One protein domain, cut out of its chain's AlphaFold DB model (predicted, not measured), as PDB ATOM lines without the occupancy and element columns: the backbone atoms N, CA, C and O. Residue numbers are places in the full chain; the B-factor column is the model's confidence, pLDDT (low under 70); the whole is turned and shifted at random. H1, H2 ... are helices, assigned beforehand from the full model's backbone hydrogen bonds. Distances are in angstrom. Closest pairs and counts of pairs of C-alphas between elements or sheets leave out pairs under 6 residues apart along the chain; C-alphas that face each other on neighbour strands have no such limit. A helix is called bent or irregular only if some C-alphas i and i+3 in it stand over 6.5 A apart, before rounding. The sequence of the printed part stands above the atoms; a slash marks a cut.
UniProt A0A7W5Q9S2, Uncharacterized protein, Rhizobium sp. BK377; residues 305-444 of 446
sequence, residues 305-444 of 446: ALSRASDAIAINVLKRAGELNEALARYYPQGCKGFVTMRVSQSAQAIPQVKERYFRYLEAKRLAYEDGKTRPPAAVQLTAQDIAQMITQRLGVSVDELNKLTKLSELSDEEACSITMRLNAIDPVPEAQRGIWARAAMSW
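Overview. This is residues 305 to 444 of the 446 residues of an uncharacterized protein of Rhizobium sp. BK377 (UniProt A0A7W5Q9S2). Two long helices, H1 and H4, lie side by side and run opposite ways; on the side of H1 away from H4, H7 packs on its residues 322 to 329 while H8 crosses its residues 311 to 318. Short H2 packs on H1 and H7, short H3 makes a corner with H4, and H5, beyond H7 and H8, and H6, beyond H7, form a looser outer tier. The printed part has 140 residues with eight named helices, H1 to H8 in order along the chain, and no named strand: the class is all helix. It is compact, with a radius of gyration of the C-alphas of 14.7 A and spans of 40 by 32 by 21 A.

Arrangement. H4, residues 352 to 373, touches H1, residues 311 to 331, at a shallow tilt of 16 degrees, opposite ways; their closest C-alphas, of Tyr 361 and Arg 320, are 4.9 A apart. H1 is the hub, touching four helices. Its residues 322 to 329 touch H7, residues 413 to 423, at a shallow tilt of 13 degrees, opposite ways, closest at the C-alphas of Ala 329 and Cys 417, 5.5 A. Its residues 311 to 318 touch H8, residues 431 to 443, closest at the C-alphas of Asp 311 and Gly 435, 4.0 A; the tilt of 69 degrees is steep, only just short of about perpendicular. H8 is irregular: C-alphas 432 and 435 are 7.3 A apart. H2, residues 335 to 340, forms a helical hairpin with H1, their closest C-alphas, of Gly 335 and Leu 328, 5.8 A apart, and touches H7 at Cys 336 and Cys 417, C-alphas 5.1 A apart. The helix packing is part aligned, part crossed: three of five touching pairs with a tilt are shallow. H3, residues 346 to 350, and H4 touch only at the corner, closest at the C-alphas of Gln 349 and Lys 355, 4.4 A. H5, residues 384 to 394, is close to but not clearly touching H8, with the C-alphas of Ile 387 and Trp 437 7.9 A apart. H6, residues 399 to 407, is close to but not clearly touching H7, with the C-alphas of Glu 401 and Ile 419 7.1 A apart. Every O i to N i+4 pair is within hydrogen-bond range in H1, H2, H3, H4, H5 and H7, against 3 of 5 in H6 and 7 of 9 in H8.

Along the chain. H1 begins at C-alpha 311, (15.082, -22.938, 24.705), and is 30.1 A long. H4 is 31.1 A long and ends at C-alpha 373, (19.209, -25.122, 38.170). H8, 19.2 A, ends at C-alpha 443, (14.167, -14.093, 34.212).

Size, cuts and confidence. The two C-alphas farthest apart, of Thr 374 and Glu 410, are 42.4 A apart. The printed part has no cut, and no link is long. Mean pLDDT of the printed part is 80.9; 23 residues are under 70, among them 346 to 352 and 378 to 382.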
ATOM      1  N   ALA A 305      18.286 -19.222  37.774       87.94
ATOM      2  CA  ALA A 305      17.976 -20.531  37.200       87.94
ATOM      3  C   ALA A 305      17.119 -20.376  35.933       87.94
ATOM      4  O   ALA A 305      17.451 -20.947  34.900       87.94
ATOM      5  N   LEU A 306      16.089 -19.523  35.953       86.88
ATOM      6  CA  LEU A 306      15.267 -19.227  34.773       86.88
ATOM      7  C   LEU A 306      16.113 -18.742  33.579       86.88
ATOM      8  O   LEU A 306      15.889 -19.180  32.453       86.88
ATOM      9  N   SER A 307      17.142 -17.920  33.811       85.44
ATOM     10  CA  SER A 307      18.080 -17.468  32.768       85.44
ATOM     11  C   SER A 307      19.040 -18.553  32.246       85.44
ATOM     12  O   SER A 307      19.850 -18.278  31.361       85.44
ATOM     13  N   ARG A 308      18.951 -19.790  32.751       86.50
ATOM     14  CA  ARG A 308      19.722 -20.966  32.306       86.50
ATOM     15  C   ARG A 308      18.863 -22.070  31.687       86.50
ATOM     16  O   ARG A 308      19.417 -23.015  31.133       86.50
ATOM     17  N   ALA A 309      17.535 -21.954  31.741       87.00
ATOM     18  CA  ALA A 309      16.617 -22.940  31.175       87.00
ATOM     19  C   ALA A 309      16.821 -23.136  29.660       87.00
ATOM     20  O   ALA A 309      17.151 -22.197  28.927       87.00
ATOM     21  N   SER A 310      16.582 -24.353  29.181       86.69
ATOM     22  CA  SER A 310      16.582 -24.713  27.760       86.69
ATOM     23  C   SER A 310      15.599 -23.884  26.933       86.69
ATOM     24  O   SER A 310      14.551 -23.458  27.421       86.69
ATOM     25  N   ASP A 311      15.913 -23.703  25.645       87.94
ATOM     26  CA  ASP A 311      15.082 -22.938  24.705       87.94
ATOM     27  C   ASP A 311      13.632 -23.437  24.687       87.94
ATOM     28  O   ASP A 311      12.706 -22.640  24.807       87.94
ATOM     29  N   ALA A 312      13.424 -24.755  24.606       89.00
ATOM     30  CA  ALA A 312      12.094 -25.358  24.548       89.00
ATOM     31  C   ALA A 312      11.245 -25.054  25.797       89.00
ATOM     32  O   ALA A 312      10.068 -24.704  25.678       89.00
ATOM     33  N   ILE A 313      11.839 -25.148  26.992       87.81
ATOM     34  CA  ILE A 313      11.128 -24.902  28.251       87.81
ATOM     35  C   ILE A 313      10.905 -23.398  28.459       87.81
ATOM     36  O   ILE A 313       9.792 -22.999  28.805       87.81
ATOM     37  N   ALA A 314      11.895 -22.553  28.152       87.38
ATOM     38  CA  ALA A 314      11.752 -21.099  28.213       87.38
ATOM     39  C   ALA A 314      10.656 -20.583  27.257       87.38
ATOM     40  O   ALA A 314       9.780 -19.817  27.660       87.38
ATOM     41  N   ILE A 315      10.639 -21.060  26.007       87.06
ATOM     42  CA  ILE A 315       9.601 -20.727  25.018       87.06
ATOM     43  C   ILE A 315       8.212 -21.147  25.518       87.06
ATOM     44  O   ILE A 315       7.254 -20.391  25.357       87.06
ATOM     45  N   ASN A 316       8.081 -22.315  26.160       88.56
ATOM     46  CA  ASN A 316       6.809 -22.742  26.748       88.56
ATOM     47  C   ASN A 316       6.339 -21.794  27.869       88.56
ATOM     48  O   ASN A 316       5.145 -21.507  27.923       88.56
ATOM     49  N   VAL A 317       7.231 -21.242  28.706       88.00
ATOM     50  CA  VAL A 317       6.852 -20.228  29.716       88.00
ATOM     51  C   VAL A 317       6.217 -19.001  29.064       88.00
ATOM     52  O   VAL A 317       5.124 -18.608  29.478       88.00
ATOM     53  N   LEU A 318       6.836 -18.431  28.023       88.75
ATOM     54  CA  LEU A 318       6.247 -17.286  27.318       88.75
ATOM     55  C   LEU A 318       4.935 -17.642  26.613       88.75
ATOM     56  O   LEU A 318       3.992 -16.859  26.683       88.75
ATOM     57  N   LYS A 319       4.798 -18.843  26.035       89.25
ATOM     58  CA  LYS A 319       3.502 -19.299  25.495       89.25
ATOM     59  C   LYS A 319       2.407 -19.320  26.571       89.25
ATOM     60  O   LYS A 319       1.307 -18.841  26.318       89.25
ATOM     61  N   ARG A 320       2.704 -19.778  27.796       90.88
ATOM     62  CA  ARG A 320       1.736 -19.722  28.914       90.88
ATOM     63  C   ARG A 320       1.473 -18.304  29.424       90.88
ATOM     64  O   ARG A 320       0.364 -18.037  29.877       90.88
ATOM     65  N   ALA A 321       2.443 -17.395  29.322       90.38
ATOM     66  CA  ALA A 321       2.240 -15.977  29.615       90.38
ATOM     67  C   ALA A 321       1.348 -15.286  28.558       90.38
ATOM     68  O   ALA A 321       0.499 -14.469  28.910       90.38
ATOM     69  N   GLY A 322       1.476 -15.662  27.282       89.62
ATOM     70  CA  GLY A 322       0.562 -15.272  26.203       89.62
ATOM     71  C   GLY A 322      -0.868 -15.767  26.444       89.62
ATOM     72  O   GLY A 322      -1.784 -14.954  26.531       89.62
ATOM     73  N   GLU A 323      -1.048 -17.073  26.686       89.69
ATOM     74  CA  GLU A 323      -2.352 -17.673  27.038       89.69
ATOM     75  C   GLU A 323      -3.013 -16.971  28.242       89.69
ATOM     76  O   GLU A 323      -4.233 -16.787  28.285       89.69
ATOM     77  N   LEU A 324      -2.218 -16.587  29.248       90.00
ATOM     78  CA  LEU A 324      -2.685 -15.838  30.413       90.00
ATOM     79  C   LEU A 324      -3.112 -14.412  30.054       90.00
ATOM     80  O   LEU A 324      -4.172 -13.987  30.507       90.00
ATOM     81  N   ASN A 325      -2.350 -13.694  29.228       90.81
ATOM     82  CA  ASN A 325      -2.749 -12.371  28.747       90.81
ATOM     83  C   ASN A 325      -4.043 -12.411  27.939       90.81
ATOM     84  O   ASN A 325      -4.910 -11.580  28.173       90.81
ATOM     85  N   GLU A 326      -4.219 -13.387  27.046       88.94
ATOM     86  CA  GLU A 326      -5.480 -13.566  26.313       88.94
ATOM     87  C   GLU A 326      -6.659 -13.793  27.268       88.94
ATOM     88  O   GLU A 326      -7.747 -13.250  27.073       88.94
ATOM     89  N   ALA A 327      -6.453 -14.568  28.337       86.56
ATOM     90  CA  ALA A 327      -7.474 -14.787  29.354       86.56
ATOM     91  C   ALA A 327      -7.757 -13.528  30.192       86.56
ATOM     92  O   ALA A 327      -8.916 -13.265  30.505       86.56
ATOM     93  N   LEU A 328      -6.736 -12.739  30.535       84.62
ATOM     94  CA  LEU A 328      -6.908 -11.454  31.215       84.62
ATOM     95  C   LEU A 328      -7.658 -10.472  30.307       84.62
ATOM     96  O   LEU A 328      -8.729 -10.013  30.677       84.62
ATOM     97  N   ALA A 329      -7.187 -10.250  29.081       88.06
ATOM     98  CA  ALA A 329      -7.821  -9.364  28.107       88.06
ATOM     99  C   ALA A 329      -9.278  -9.741  27.797       88.06
ATOM    100  O   ALA A 329     -10.102  -8.862  27.563       88.06
ATOM    101  N   ARG A 330      -9.619 -11.036  27.815       88.31
ATOM    102  CA  ARG A 330     -10.976 -11.510  27.510       88.31
ATOM    103  C   ARG A 330     -11.927 -11.545  28.705       88.31
ATOM    104  O   ARG A 330     -13.125 -11.364  28.512       88.31
ATOM    105  N   TYR A 331     -11.434 -11.858  29.903       79.00
ATOM    106  CA  TYR A 331     -12.291 -12.130  31.066       79.00
ATOM    107  C   TYR A 331     -12.084 -11.158  32.234       79.00
ATOM    108  O   TYR A 331     -12.956 -11.077  33.092       79.00
ATOM    109  N   TYR A 332     -10.960 -10.436  32.292       85.69
ATOM    110  CA  TYR A 332     -10.654  -9.467  33.349       85.69
ATOM    111  C   TYR A 332      -9.608  -8.414  32.905       85.69
ATOM    112  O   TYR A 332      -8.459  -8.467  33.365       85.69
ATOM    113  N   PRO A 333      -9.962  -7.464  32.011       85.50
ATOM    114  CA  PRO A 333      -8.991  -6.574  31.357       85.50
ATOM    115  C   PRO A 333      -8.116  -5.774  32.334       85.50
ATOM    116  O   PRO A 333      -6.897  -5.712  32.183       85.50
ATOM    117  N   GLN A 334      -8.704  -5.267  33.422       84.50
ATOM    118  CA  GLN A 334      -7.992  -4.582  34.512       84.50
ATOM    119  C   GLN A 334      -6.845  -5.404  35.139       84.50
ATOM    120  O   GLN A 334      -5.907  -4.850  35.714       84.50
ATOM    121  N   GLY A 335      -6.865  -6.735  35.003       81.25
ATOM    122  CA  GLY A 335      -5.785  -7.615  35.441       81.25
ATOM    123  C   GLY A 335      -4.522  -7.559  34.573       81.25
ATOM    124  O   GLY A 335      -3.450  -7.892  35.078       81.25
ATOM    125  N   CYS A 336      -4.599  -7.087  33.321       84.56
ATOM    126  CA  CYS A 336      -3.427  -6.901  32.457       84.56
ATOM    127  C   CYS A 336      -2.421  -5.914  33.073       84.56
ATOM    128  O   CYS A 336      -1.225  -6.194  33.092       84.56
ATOM    129  N   LYS A 337      -2.901  -4.816  33.680       82.12
ATOM    130  CA  LYS A 337      -2.063  -3.848  34.420       82.12
ATOM    131  C   LYS A 337      -1.286  -4.511  35.556       82.12
ATOM    132  O   LYS A 337      -0.097  -4.261  35.724       82.12
ATOM    133  N   GLY A 338      -1.937  -5.398  36.310       76.44
ATOM    134  CA  GLY A 338      -1.257  -6.206  37.323       76.44
ATOM    135  C   GLY A 338      -0.180  -7.099  36.703       76.44
ATOM    136  O   GLY A 338       0.939  -7.170  37.218       76.44
ATOM    137  N   PHE A 339      -0.495  -7.746  35.578       81.00
ATOM    138  CA  PHE A 339       0.393  -8.718  34.949       81.00
ATOM    139  C   PHE A 339       1.651  -8.098  34.319       81.00
ATOM    140  O   PHE A 339       2.677  -8.771  34.292       81.00
ATOM    141  N   VAL A 340       1.645  -6.805  33.959       70.00
ATOM    142  CA  VAL A 340       2.882  -6.045  33.655       70.00
ATOM    143  C   VAL A 340       3.889  -6.149  34.808       70.00
ATOM    144  O   VAL A 340       5.072  -6.373  34.585       70.00
ATOM    145  N   THR A 341       3.415  -6.067  36.056       64.50
ATOM    146  CA  THR A 341       4.243  -6.248  37.267       64.50
ATOM    147  C   THR A 341       4.391  -7.718  37.686       64.50
ATOM    148  O   THR A 341       4.711  -8.010  38.838       64.50
ATOM    149  N   MET A 342       4.122  -8.661  36.774       66.25
ATOM    150  CA  MET A 342       4.102 -10.113  37.002       66.25
ATOM    151  C   MET A 342       3.107 -10.578  38.085       66.25
ATOM    152  O   MET A 342       3.279 -11.643  38.680       66.25
ATOM    153  N   ARG A 343       2.044  -9.800  38.347       70.12
ATOM    154  CA  ARG A 343       1.049 -10.069  39.401       70.12
ATOM    155  C   ARG A 343      -0.345 -10.276  38.823       70.12
ATOM    156  O   ARG A 343      -0.884  -9.408  38.152       70.12
ATOM    157  N   VAL A 344      -0.995 -11.379  39.176       74.81
ATOM    158  CA  VAL A 344      -2.429 -11.570  38.908       74.81
ATOM    159  C   VAL A 344      -3.181 -11.361  40.223       74.81
ATOM    160  O   VAL A 344      -2.901 -12.045  41.209       74.81
ATOM    161  N   SER A 345      -4.086 -10.377  40.278       71.88
ATOM    162  CA  SER A 345      -4.814 -10.026  41.512       71.88
ATOM    163  C   SER A 345      -5.702 -11.178  41.994       71.88
ATOM    164  O   SER A 345      -6.077 -12.042  41.207       71.88
ATOM    165  N   GLN A 346      -6.079 -11.204  43.277       65.44
ATOM    166  CA  GLN A 346      -7.001 -12.233  43.783       65.44
ATOM    167  C   GLN A 346      -8.345 -12.215  43.040       65.44
ATOM    168  O   GLN A 346      -8.847 -13.275  42.690       65.44
ATOM    169  N   SER A 347      -8.870 -11.034  42.700       65.19
ATOM    170  CA  SER A 347     -10.080 -10.883  41.879       65.19
ATOM    171  C   SER A 347      -9.913 -11.470  40.471       65.19
ATOM    172  O   SER A 347     -10.797 -12.167  39.984       65.19
ATOM    173  N   ALA A 348      -8.749 -11.278  39.843       65.50
ATOM    174  CA  ALA A 348      -8.421 -11.923  38.575       65.50
ATOM    175  C   ALA A 348      -8.291 -13.453  38.736       65.50
ATOM    176  O   ALA A 348      -8.779 -14.211  37.906       65.50
ATOM    177  N   GLN A 349      -7.693 -13.932  39.832       64.50
ATOM    178  CA  GLN A 349      -7.597 -15.361  40.165       64.50
ATOM    179  C   GLN A 349      -8.928 -15.986  40.627       64.50
ATOM    180  O   GLN A 349      -9.025 -17.210  40.681       64.50
ATOM    181  N   ALA A 350      -9.952 -15.193  40.946       63.72
ATOM    182  CA  ALA A 350     -11.303 -15.691  41.199       63.72
ATOM    183  C   ALA A 350     -12.003 -16.097  39.891       63.72
ATOM    184  O   ALA A 350     -12.854 -16.981  39.900       63.72
ATOM    185  N   ILE A 351     -11.604 -15.506  38.759       58.78
ATOM    186  CA  ILE A 351     -12.119 -15.834  37.429       58.78
ATOM    187  C   ILE A 351     -11.411 -17.098  36.929       58.78
ATOM    188  O   ILE A 351     -10.209 -17.055  36.639       58.78
ATOM    189  N   PRO A 352     -12.096 -18.251  36.809       69.56
ATOM    190  CA  PRO A 352     -11.363 -19.511  36.726       69.56
ATOM    191  C   PRO A 352     -10.612 -19.704  35.410       69.56
ATOM    192  O   PRO A 352      -9.572 -20.355  35.402       69.56
ATOM    193  N   GLN A 353     -11.047 -19.072  34.315       78.06
ATOM    194  CA  GLN A 353     -10.276 -18.998  33.074       78.06
ATOM    195  C   GLN A 353      -8.895 -18.386  33.324       78.06
ATOM    196  O   GLN A 353      -7.895 -18.968  32.913       78.06
ATOM    197  N   VAL A 354      -8.828 -17.255  34.029       69.06
ATOM    198  CA  VAL A 354      -7.575 -16.573  34.374       69.06
ATOM    199  C   VAL A 354      -6.779 -17.399  35.384       69.06
ATOM    200  O   VAL A 354      -5.608 -17.679  35.129       69.06
ATOM    201  N   LYS A 355      -7.413 -17.886  36.465       75.81
ATOM    202  CA  LYS A 355      -6.786 -18.777  37.465       75.81
ATOM    203  C   LYS A 355      -6.094 -19.970  36.811       75.81
ATOM    204  O   LYS A 355      -4.962 -20.311  37.147       75.81
ATOM    205  N   GLU A 356      -6.765 -20.602  35.849       76.88
ATOM    206  CA  GLU A 356      -6.259 -21.805  35.209       76.88
ATOM    207  C   GLU A 356      -5.028 -21.495  34.326       76.88
ATOM    208  O   GLU A 356      -4.050 -22.256  34.356       76.88
ATOM    209  N   ARG A 357      -5.015 -20.386  33.567       84.12
ATOM    210  CA  ARG A 357      -3.814 -19.992  32.798       84.12
ATOM    211  C   ARG A 357      -2.696 -19.527  33.726       84.12
ATOM    212  O   ARG A 357      -1.553 -19.912  33.505       84.12
ATOM    213  N   TYR A 358      -3.020 -18.818  34.807       85.19
ATOM    214  CA  TYR A 358      -2.039 -18.361  35.790       85.19
ATOM    215  C   TYR A 358      -1.319 -19.531  36.465       85.19
ATOM    216  O   TYR A 358      -0.092 -19.557  36.485       85.19
ATOM    217  N   PHE A 359      -2.045 -20.570  36.886       80.25
ATOM    218  CA  PHE A 359      -1.415 -21.782  37.414       80.25
ATOM    219  C   PHE A 359      -0.537 -22.498  36.369       80.25
ATOM    220  O   PHE A 359       0.560 -22.933  36.698       80.25
ATOM    221  N   ARG A 360      -0.964 -22.587  35.093       83.38
ATOM    222  CA  ARG A 360      -0.119 -23.168  34.020       83.38
ATOM    223  C   ARG A 360       1.152 -22.357  33.780       83.38
ATOM    224  O   ARG A 360       2.197 -22.947  33.536       83.38
ATOM    225  N   TYR A 361       1.067 -21.033  33.849       90.38
ATOM    226  CA  TYR A 361       2.215 -20.136  33.758       90.38
ATOM    227  C   TYR A 361       3.184 -20.339  34.935       90.38
ATOM    228  O   TYR A 361       4.383 -20.498  34.713       90.38
ATOM    229  N   LEU A 362       2.680 -20.435  36.170       85.44
ATOM    230  CA  LEU A 362       3.513 -20.690  37.351       85.44
ATOM    231  C   LEU A 362       4.139 -22.096  37.347       85.44
ATOM    232  O   LEU A 362       5.318 -22.222  37.661       85.44
ATOM    233  N   GLU A 363       3.417 -23.140  36.933       83.81
ATOM    234  CA  GLU A 363       3.989 -24.492  36.790       83.81
ATOM    235  C   GLU A 363       5.014 -24.556  35.645       83.81
ATOM    236  O   GLU A 363       6.062 -25.183  35.791       83.81
ATOM    237  N   ALA A 364       4.795 -23.841  34.534       85.12
ATOM    238  CA  ALA A 364       5.810 -23.702  33.490       85.12
ATOM    239  C   ALA A 364       7.076 -23.003  34.022       85.12
ATOM    240  O   ALA A 364       8.184 -23.442  33.713       85.12
ATOM    241  N   LYS A 365       6.936 -21.968  34.869       87.75
ATOM    242  CA  LYS A 365       8.078 -21.343  35.559       87.75
ATOM    243  C   LYS A 365       8.765 -22.293  36.537       87.75
ATOM    244  O   LYS A 365       9.991 -22.270  36.603       87.75
ATOM    245  N   ARG A 366       8.027 -23.155  37.247       90.75
ATOM    246  CA  ARG A 366       8.627 -24.203  38.088       90.75
ATOM    247  C   ARG A 366       9.460 -25.172  37.246       90.75
ATOM    248  O   ARG A 366      10.611 -25.418  37.574       90.75
ATOM    249  N   LEU A 367       8.934 -25.657  36.121       83.31
ATOM    250  CA  LEU A 367       9.676 -26.541  35.212       83.31
ATOM    251  C   LEU A 367      10.926 -25.864  34.619       83.31
ATOM    252  O   LEU A 367      11.975 -26.496  34.522       83.31
ATOM    253  N   ALA A 368      10.844 -24.576  34.274       85.88
ATOM    254  CA  ALA A 368      11.996 -23.787  33.830       85.88
ATOM    255  C   ALA A 368      13.045 -23.574  34.934       85.88
ATOM    256  O   ALA A 368      14.239 -23.531  34.648       85.88
ATOM    257  N   TYR A 369      12.611 -23.461  36.189       88.94
ATOM    258  CA  TYR A 369      13.489 -23.391  37.352       88.94
ATOM    259  C   TYR A 369      14.227 -24.719  37.582       88.94
ATOM    260  O   TYR A 369      15.454 -24.711  37.675       88.94
ATOM    261  N   GLU A 370      13.516 -25.853  37.571       84.44
ATOM    262  CA  GLU A 370      14.112 -27.197  37.676       84.44
ATOM    263  C   GLU A 370      15.177 -27.453  36.601       84.44
ATOM    264  O   GLU A 370      16.322 -27.782  36.914       84.44
ATOM    265  N   ASP A 371      14.820 -27.240  35.332       86.31
ATOM    266  CA  ASP A 371      15.724 -27.409  34.191       86.31
ATOM    267  C   ASP A 371      16.912 -26.433  34.243       86.31
ATOM    268  O   ASP A 371      18.043 -26.786  33.920       86.31
ATOM    269  N   GLY A 372      16.674 -25.195  34.676       87.75
ATOM    270  CA  GLY A 372      17.687 -24.150  34.741       87.75
ATOM    271  C   GLY A 372      18.703 -24.307  35.876       87.75
ATOM    272  O   GLY A 372      19.866 -23.938  35.704       87.75
ATOM    273  N   LYS A 373      18.309 -24.883  37.023       88.50
ATOM    274  CA  LYS A 373      19.209 -25.122  38.170       88.50
ATOM    275  C   LYS A 373      20.426 -25.962  37.784       88.50
ATOM    276  O   LYS A 373      21.542 -25.614  38.173       88.50
ATOM    277  N   THR A 374      20.204 -27.024  37.009       84.31
ATOM    278  CA  THR A 374      21.209 -28.039  36.642       84.31
ATOM    279  C   THR A 374      22.094 -27.637  35.459       84.31
ATOM    280  O   THR A 374      23.101 -28.291  35.189       84.31
ATOM    281  N   ARG A 375      21.751 -26.555  34.749       83.38
ATOM    282  CA  ARG A 375      22.452 -26.108  33.538       83.38
ATOM    283  C   ARG A 375      23.596 -25.134  33.835       83.38
ATOM    284  O   ARG A 375      23.519 -24.370  34.801       83.38
ATOM    285  N   PRO A 376      24.646 -25.093  32.992       80.25
ATOM    286  CA  PRO A 376      25.644 -24.030  33.049       80.25
ATOM    287  C   PRO A 376      25.018 -22.662  32.700       80.25
ATOM    288  O   PRO A 376      23.948 -22.610  32.085       80.25
ATOM    289  N   PRO A 377      25.668 -21.538  33.060       75.69
ATOM    290  CA  PRO A 377      25.278 -20.207  32.601       75.69
ATOM    291  C   PRO A 377      25.112 -20.138  31.078       75.69
ATOM    292  O   PRO A 377      25.930 -20.682  30.333       75.69
ATOM    293  N   ALA A 378      24.070 -19.449  30.604       69.00
ATOM    294  CA  ALA A 378      23.873 -19.233  29.176       69.00
ATOM    295  C   ALA A 378      25.029 -18.396  28.598       69.00
ATOM    296  O   ALA A 378      25.312 -17.302  29.086       69.00
ATOM    297  N   ALA A 379      25.671 -18.898  27.538       60.84
ATOM    298  CA  ALA A 379      26.843 -18.268  26.921       60.84
ATOM    299  C   ALA A 379      26.545 -16.926  26.220       60.84
ATOM    300  O   ALA A 379      27.465 -16.168  25.927       60.84
ATOM    301  N   VAL A 380      25.269 -16.632  25.948       62.94
ATOM    302  CA  VAL A 380      24.809 -15.391  25.313       62.94
ATOM    303  C   VAL A 380      23.704 -14.780  26.168       62.94
ATOM    304  O   VAL A 380      22.689 -15.427  26.436       62.94
ATOM    305  N   GLN A 381      23.894 -13.522  26.561       67.94
ATOM    306  CA  GLN A 381      22.889 -12.686  27.214       67.94
ATOM    307  C   GLN A 381      22.555 -11.507  26.299       67.94
ATOM    308  O   GLN A 381      23.447 -10.955  25.657       67.94
ATOM    309  N   LEU A 382      21.278 -11.125  26.237       68.00
ATOM    310  CA  LEU A 382      20.857  -9.928  25.508       68.00
ATOM    311  C   LEU A 382      21.294  -8.682  26.277       68.00
ATOM    312  O   LEU A 382      21.066  -8.579  27.483       68.00
ATOM    313  N   THR A 383      21.875  -7.709  25.580       72.62
ATOM    314  CA  THR A 383      22.103  -6.382  26.150       72.62
ATOM    315  C   THR A 383      20.779  -5.625  26.282       72.62
ATOM    316  O   THR A 383      19.782  -5.941  25.628       72.62
ATOM    317  N   ALA A 384      20.766  -4.547  27.072       64.88
ATOM    318  CA  ALA A 384      19.611  -3.647  27.144       64.88
ATOM    319  C   ALA A 384      19.219  -3.061  25.766       64.88
ATOM    320  O   ALA A 384      18.049  -2.760  25.535       64.88
ATOM    321  N   GLN A 385      20.179  -2.931  24.839       68.81
ATOM    322  CA  GLN A 385      19.928  -2.497  23.464       68.81
ATOM    323  C   GLN A 385      19.234  -3.593  22.645       68.81
ATOM    324  O   GLN A 385      18.265  -3.290  21.952       68.81
ATOM    325  N   ASP A 386      19.663  -4.853  22.761       72.94
ATOM    326  CA  ASP A 386      19.026  -5.981  22.065       72.94
ATOM    327  C   ASP A 386      17.593  -6.211  22.566       72.94
ATOM    328  O   ASP A 386      16.687  -6.453  21.772       72.94
ATOM    329  N   ILE A 387      17.364  -6.061  23.878       73.31
ATOM    330  CA  ILE A 387      16.026  -6.104  24.490       73.31
ATOM    331  C   ILE A 387      15.141  -4.986  23.921       73.31
ATOM    332  O   ILE A 387      14.029  -5.251  23.463       73.31
ATOM    333  N   ALA A 388      15.636  -3.744  23.886       69.56
ATOM    334  CA  ALA A 388      14.888  -2.615  23.332       69.56
ATOM    335  C   ALA A 388      14.589  -2.788  21.831       69.56
ATOM    336  O   ALA A 388      13.481  -2.478  21.386       69.56
ATOM    337  N   GLN A 389      15.536  -3.319  21.049       75.00
ATOM    338  CA  GLN A 389      15.330  -3.645  19.635       75.00
ATOM    339  C   GLN A 389      14.315  -4.778  19.450       75.00
ATOM    340  O   GLN A 389      13.443  -4.663  18.594       75.00
ATOM    341  N   MET A 390      14.356  -5.833  20.268       79.00
ATOM    342  CA  MET A 390      13.371  -6.918  20.218       79.00
ATOM    343  C   MET A 390      11.952  -6.386  20.445       79.00
ATOM    344  O   MET A 390      11.050  -6.626  19.642       79.00
ATOM    345  N   ILE A 391      11.768  -5.598  21.505       76.81
ATOM    346  CA  ILE A 391      10.467  -5.041  21.877       76.81
ATOM    347  C   ILE A 391       9.930  -4.093  20.792       76.81
ATOM    348  O   ILE A 391       8.782  -4.223  20.366       76.81
ATOM    349  N   THR A 392      10.763  -3.174  20.299       78.00
ATOM    350  CA  THR A 392      10.329  -2.154  19.328       78.00
ATOM    351  C   THR A 392      10.198  -2.683  17.899       78.00
ATOM    352  O   THR A 392       9.243  -2.333  17.211       78.00
ATOM    353  N   GLN A 393      11.116  -3.542  17.441       82.62
ATOM    354  CA  GLN A 393      11.195  -3.975  16.039       82.62
ATOM    355  C   GLN A 393      10.535  -5.332  15.764       82.62
ATOM    356  O   GLN A 393      10.214  -5.616  14.611       82.62
ATOM    357  N   ARG A 394      10.365  -6.197  16.778       86.81
ATOM    358  CA  ARG A 394       9.757  -7.537  16.617       86.81
ATOM    359  C   ARG A 394       8.402  -7.653  17.295       86.81
ATOM    360  O   ARG A 394       7.474  -8.172  16.687       86.81
ATOM    361  N   LEU A 395       8.269  -7.142  18.519       80.88
ATOM    362  CA  LEU A 395       6.994  -7.155  19.250       80.88
ATOM    363  C   LEU A 395       6.102  -5.949  18.911       80.88
ATOM    364  O   LEU A 395       4.923  -5.941  19.256       80.88
ATOM    365  N   GLY A 396       6.648  -4.941  18.221       84.75
ATOM    366  CA  GLY A 396       5.902  -3.774  17.750       84.75
ATOM    367  C   GLY A 396       5.350  -2.904  18.878       84.75
ATOM    368  O   GLY A 396       4.269  -2.340  18.727       84.75
ATOM    369  N   VAL A 397       6.042  -2.830  20.021       79.12
ATOM    370  CA  VAL A 397       5.690  -1.938  21.139       79.12
ATOM    371  C   VAL A 397       6.582  -0.704  21.077       79.12
ATOM    372  O   VAL A 397       7.807  -0.815  21.124       79.12
ATOM    373  N   SER A 398       5.983   0.477  20.948       79.06
ATOM    374  CA  SER A 398       6.736   1.725  20.801       79.06
ATOM    375  C   SER A 398       7.414   2.156  22.108       79.06
ATOM    376  O   SER A 398       7.040   1.743  23.206       79.06
ATOM    377  N   VAL A 399       8.410   3.043  22.002       73.81
ATOM    378  CA  VAL A 399       9.061   3.643  23.179       73.81
ATOM    379  C   VAL A 399       8.055   4.440  24.020       73.81
ATOM    380  O   VAL A 399       8.139   4.419  25.245       73.81
ATOM    381  N   ASP A 400       7.062   5.075  23.394       79.25
ATOM    382  CA  ASP A 400       6.015   5.809  24.108       79.25
ATOM    383  C   ASP A 400       5.041   4.868  24.828       79.25
ATOM    384  O   ASP A 400       4.639   5.148  25.954       79.25
ATOM    385  N   GLU A 401       4.718   3.713  24.240       78.94
ATOM    386  CA  GLU A 401       3.942   2.663  24.912       78.94
ATOM    387  C   GLU A 401       4.697   2.080  26.114       78.94
ATOM    388  O   GLU A 401       4.106   1.907  27.177       78.94
ATOM    389  N   LEU A 402       6.012   1.860  25.997       69.06
ATOM    390  CA  LEU A 402       6.858   1.477  27.133       69.06
ATOM    391  C   LEU A 402       6.901   2.560  28.217       69.06
ATOM    392  O   LEU A 402       6.811   2.246  29.401       69.06
ATOM    393  N   ASN A 403       6.982   3.836  27.833       71.38
ATOM    394  CA  ASN A 403       6.924   4.945  28.784       71.38
ATOM    395  C   ASN A 403       5.567   4.989  29.510       71.38
ATOM    396  O   ASN A 403       5.550   5.184  30.727       71.38
ATOM    397  N   LYS A 404       4.442   4.734  28.823       72.81
ATOM    398  CA  LYS A 404       3.112   4.622  29.459       72.81
ATOM    399  C   LYS A 404       3.057   3.517  30.524       72.81
ATOM    400  O   LYS A 404       2.381   3.700  31.534       72.81
ATOM    401  N   LEU A 405       3.797   2.412  30.372       68.06
ATOM    402  CA  LEU A 405       3.860   1.355  31.399       68.06
ATOM    403  C   LEU A 405       4.493   1.812  32.723       68.06
ATOM    404  O   LEU A 405       4.249   1.184  33.747       68.06
ATOM    405  N   THR A 406       5.241   2.922  32.754       67.56
ATOM    406  CA  THR A 406       5.702   3.526  34.026       67.56
ATOM    407  C   THR A 406       4.569   4.189  34.820       67.56
ATOM    408  O   THR A 406       4.740   4.532  35.989       67.56
ATOM    409  N   LYS A 407       3.393   4.341  34.199       75.50
ATOM    410  CA  LYS A 407       2.206   5.002  34.736       75.50
ATOM    411  C   LYS A 407       0.937   4.176  34.493       75.50
ATOM    412  O   LYS A 407      -0.034   4.644  33.902       75.50
ATOM    413  N   LEU A 408       0.928   2.931  34.971       72.69
ATOM    414  CA  LEU A 408      -0.170   1.969  34.754       72.69
ATOM    415  C   LEU A 408      -1.571   2.476  35.150       72.69
ATOM    416  O   LEU A 408      -2.562   1.978  34.620       72.69
ATOM    417  N   SER A 409      -1.669   3.451  36.057       77.19
ATOM    418  CA  SER A 409      -2.926   4.100  36.446       77.19
ATOM    419  C   SER A 409      -3.494   5.064  35.395       77.19
ATOM    420  O   SER A 409      -4.701   5.275  35.388       77.19
ATOM    421  N   GLU A 410      -2.658   5.637  34.522       80.56
ATOM    422  CA  GLU A 410      -3.067   6.559  33.443       80.56
ATOM    423  C   GLU A 410      -3.462   5.817  32.148       80.56
ATOM    424  O   GLU A 410      -4.066   6.408  31.258       80.56
ATOM    425  N   LEU A 411      -3.137   4.524  32.033       82.00
ATOM    426  CA  LEU A 411      -3.505   3.667  30.900       82.00
ATOM    427  C   LEU A 411      -4.968   3.208  30.978       82.00
ATOM    428  O   LEU A 411      -5.462   2.873  32.058       82.00
ATOM    429  N   SER A 412      -5.636   3.060  29.832       87.75
ATOM    430  CA  SER A 412      -6.848   2.233  29.760       87.75
ATOM    431  C   SER A 412      -6.510   0.744  29.943       87.75
ATOM    432  O   SER A 412      -5.371   0.312  29.739       87.75
ATOM    433  N   ASP A 413      -7.490  -0.065  30.352       85.12
ATOM    434  CA  ASP A 413      -7.280  -1.514  30.497       85.12
ATOM    435  C   ASP A 413      -7.030  -2.187  29.138       85.12
ATOM    436  O   ASP A 413      -6.196  -3.084  29.037       85.12
ATOM    437  N   GLU A 414      -7.684  -1.704  28.079       87.00
ATOM    438  CA  GLU A 414      -7.504  -2.181  26.703       87.00
ATOM    439  C   GLU A 414      -6.096  -1.885  26.165       87.00
ATOM    440  O   GLU A 414      -5.445  -2.788  25.632       87.00
ATOM    441  N   GLU A 415      -5.570  -0.665  26.357       88.06
ATOM    442  CA  GLU A 415      -4.175  -0.350  26.017       88.06
ATOM    443  C   GLU A 415      -3.198  -1.217  26.819       88.06
ATOM    444  O   GLU A 415      -2.259  -1.776  26.249       88.06
ATOM    445  N   ALA A 416      -3.428  -1.375  28.129       85.75
ATOM    446  CA  ALA A 416      -2.580  -2.204  28.977       85.75
ATOM    447  C   ALA A 416      -2.566  -3.667  28.502       85.75
ATOM    448  O   ALA A 416      -1.493  -4.258  28.384       85.75
ATOM    449  N   CYS A 417      -3.721  -4.247  28.159       86.44
ATOM    450  CA  CYS A 417      -3.789  -5.588  27.580       86.44
ATOM    451  C   CYS A 417      -3.097  -5.670  26.211       86.44
ATOM    452  O   CYS A 417      -2.295  -6.576  26.001       86.44
ATOM    453  N   SER A 418      -3.331  -4.710  25.310       90.06
ATOM    454  CA  SER A 418      -2.707  -4.658  23.975       90.06
ATOM    455  C   SER A 418      -1.175  -4.624  24.034       90.06
ATOM    456  O   SER A 418      -0.496  -5.333  23.282       90.06
ATOM    457  N   ILE A 419      -0.612  -3.821  24.941       83.00
ATOM    458  CA  ILE A 419       0.837  -3.737  25.147       83.00
ATOM    459  C   ILE A 419       1.356  -5.036  25.786       83.00
ATOM    460  O   ILE A 419       2.328  -5.620  25.305       83.00
ATOM    461  N   THR A 420       0.690  -5.539  26.830       83.12
ATOM    462  CA  THR A 420       1.158  -6.720  27.581       83.12
ATOM    463  C   THR A 420       1.069  -8.009  26.755       83.12
ATOM    464  O   THR A 420       1.975  -8.840  26.832       83.12
ATOM    465  N   MET A 421       0.048  -8.155  25.900       85.81
ATOM    466  CA  MET A 421      -0.052  -9.239  24.915       85.81
ATOM    467  C   MET A 421       1.146  -9.243  23.960       85.81
ATOM    468  O   MET A 421       1.786 -10.281  23.804       85.81
ATOM    469  N   ARG A 422       1.497  -8.088  23.374       87.19
ATOM    470  CA  ARG A 422       2.668  -7.958  22.489       87.19
ATOM    471  C   ARG A 422       3.975  -8.289  23.211       87.19
ATOM    472  O   ARG A 422       4.770  -9.056  22.681       87.19
ATOM    473  N   LEU A 423       4.173  -7.790  24.434       82.56
ATOM    474  CA  LEU A 423       5.380  -8.066  25.229       82.56
ATOM    475  C   LEU A 423       5.576  -9.552  25.576       82.56
ATOM    476  O   LEU A 423       6.713  -9.993  25.730       82.56
ATOM    477  N   ASN A 424       4.492 -10.323  25.685       84.44
ATOM    478  CA  ASN A 424       4.536 -11.756  25.994       84.44
ATOM    479  C   ASN A 424       4.419 -12.656  24.748       84.44
ATOM    480  O   ASN A 424       4.444 -13.881  24.873       84.44
ATOM    481  N   ALA A 425       4.306 -12.080  23.548       83.88
ATOM    482  CA  ALA A 425       4.273 -12.840  22.307       83.88
ATOM    483  C   ALA A 425       5.665 -13.411  21.977       83.88
ATOM    484  O   ALA A 425       6.679 -12.719  22.059       83.88
ATOM    485  N   ILE A 426       5.711 -14.682  21.566       88.31
ATOM    486  CA  ILE A 426       6.954 -15.365  21.164       88.31
ATOM    487  C   ILE A 426       7.043 -15.614  19.656       88.31
ATOM    488  O   ILE A 426       8.137 -15.682  19.099       88.31
ATOM    489  N   ASP A 427       5.906 -15.720  18.971       89.56
ATOM    490  CA  ASP A 427       5.881 -16.049  17.546       89.56
ATOM    491  C   ASP A 427       6.447 -14.933  16.636       89.56
ATOM    492  O   ASP A 427       7.162 -15.294  15.695       89.56
ATOM    493  N   PRO A 428       6.273 -13.618  16.922       89.75
ATOM    494  CA  PRO A 428       6.922 -12.534  16.165       89.75
ATOM    495  C   PRO A 428       8.453 -12.471  16.313       89.75
ATOM    496  O   PRO A 428       9.130 -11.804  15.528       89.75
ATOM    497  N   VAL A 429       9.020 -13.145  17.318       88.06
ATOM    498  CA  VAL A 429      10.472 -13.215  17.521       88.06
ATOM    499  C   VAL A 429      11.072 -14.218  16.528       88.06
ATOM    500  O   VAL A 429      10.560 -15.340  16.436       88.06
ATOM    501  N   PRO A 430      12.156 -13.868  15.800       90.69
ATOM    502  CA  PRO A 430      12.830 -14.786  14.883       90.69
ATOM    503  C   PRO A 430      13.214 -16.094  15.574       90.69
ATOM    504  O   PRO A 430      13.719 -16.071  16.695       90.69
ATOM    505  N   GLU A 431      13.008 -17.232  14.913       90.50
ATOM    506  CA  GLU A 431      13.092 -18.555  15.549       90.50
ATOM    507  C   GLU A 431      14.420 -18.800  16.283       90.50
ATOM    508  O   GLU A 431      14.410 -19.148  17.463       90.50
ATOM    509  N   ALA A 432      15.546 -18.475  15.640       88.94
ATOM    510  CA  ALA A 432      16.893 -18.568  16.212       88.94
ATOM    511  C   ALA A 432      17.136 -17.672  17.450       88.94
ATOM    512  O   ALA A 432      18.125 -17.848  18.155       88.94
ATOM    513  N   GLN A 433      16.258 -16.701  17.722       89.69
ATOM    514  CA  GLN A 433      16.342 -15.779  18.860       89.69
ATOM    515  C   GLN A 433      15.310 -16.086  19.958       89.69
ATOM    516  O   GLN A 433      15.463 -15.600  21.081       89.69
ATOM    517  N   ARG A 434      14.290 -16.919  19.683       89.19
ATOM    518  CA  ARG A 434      13.175 -17.207  20.608       89.19
ATOM    519  C   ARG A 434      13.639 -17.730  21.964       89.19
ATOM    520  O   ARG A 434      13.141 -17.266  22.984       89.19
ATOM    521  N   GLY A 435      14.598 -18.655  21.994       89.50
ATOM    522  CA  GLY A 435      15.098 -19.238  23.244       89.50
ATOM    523  C   GLY A 435      15.828 -18.233  24.139       89.50
ATOM    524  O   GLY A 435      15.571 -18.157  25.341       89.50
ATOM    525  N   ILE A 436      16.692 -17.404  23.542       85.12
ATOM    526  CA  ILE A 436      17.441 -16.358  24.256       85.12
ATOM    527  C   ILE A 436      16.486 -15.257  24.743       85.12
ATOM    528  O   ILE A 436      16.565 -14.854  25.905       85.12
ATOM    529  N   TRP A 437      15.543 -14.822  23.898       86.56
ATOM    530  CA  TRP A 437      14.497 -13.873  24.292       86.56
ATOM    531  C   TRP A 437      13.640 -14.408  25.440       86.56
ATOM    532  O   TRP A 437      13.442 -13.708  26.430       86.56
ATOM    533  N   ALA A 438      13.178 -15.657  25.348       89.12
ATOM    534  CA  ALA A 438      12.312 -16.245  26.359       89.12
ATOM    535  C   ALA A 438      12.997 -16.353  27.727       89.12
ATOM    536  O   ALA A 438      12.386 -15.986  28.732       89.12
ATOM    537  N   ARG A 439      14.278 -16.753  27.766       86.12
ATOM    538  CA  ARG A 439      15.102 -16.685  28.985       86.12
ATOM    539  C   ARG A 439      15.149 -15.274  29.557       86.12
ATOM    540  O   ARG A 439      14.825 -15.099  30.729       86.12
ATOM    541  N   ALA A 440      15.523 -14.285  28.743       80.69
ATOM    542  CA  ALA A 440      15.637 -12.898  29.187       80.69
ATOM    543  C   ALA A 440      14.308 -12.394  29.775       80.69
ATOM    544  O   ALA A 440      14.269 -12.017  30.944       80.69
ATOM    545  N   ALA A 441      13.214 -12.506  29.017       80.62
ATOM    546  CA  ALA A 441      11.887 -12.040  29.407       80.62
ATOM    547  C   ALA A 441      11.341 -12.720  30.677       80.62
ATOM    548  O   ALA A 441      10.747 -12.049  31.516       80.62
ATOM    549  N   MET A 442      11.554 -14.030  30.868       80.19
ATOM    550  CA  MET A 442      11.026 -14.734  32.050       80.19
ATOM    551  C   MET A 442      11.915 -14.631  33.300       80.19
ATOM    552  O   MET A 442      11.405 -14.779  34.414       80.19
ATOM    553  N   SER A 443      13.222 -14.393  33.123       68.38
ATOM    554  CA  SER A 443      14.167 -14.093  34.212       68.38
ATOM    555  C   SER A 443      14.129 -12.629  34.663       68.38
ATOM    556  O   SER A 443      14.676 -12.302  35.716       68.38
ATOM    557  N   TRP A 444      13.469 -11.757  33.896       62.19
ATOM    558  CA  TRP A 444      13.262 -10.360  34.255       62.19
ATOM    559  C   TRP A 444      12.293 -10.267  35.444       62.19
ATOM    560  O   TRP A 444      11.073 -10.357  35.309       62.19
TER     561      TRP A 444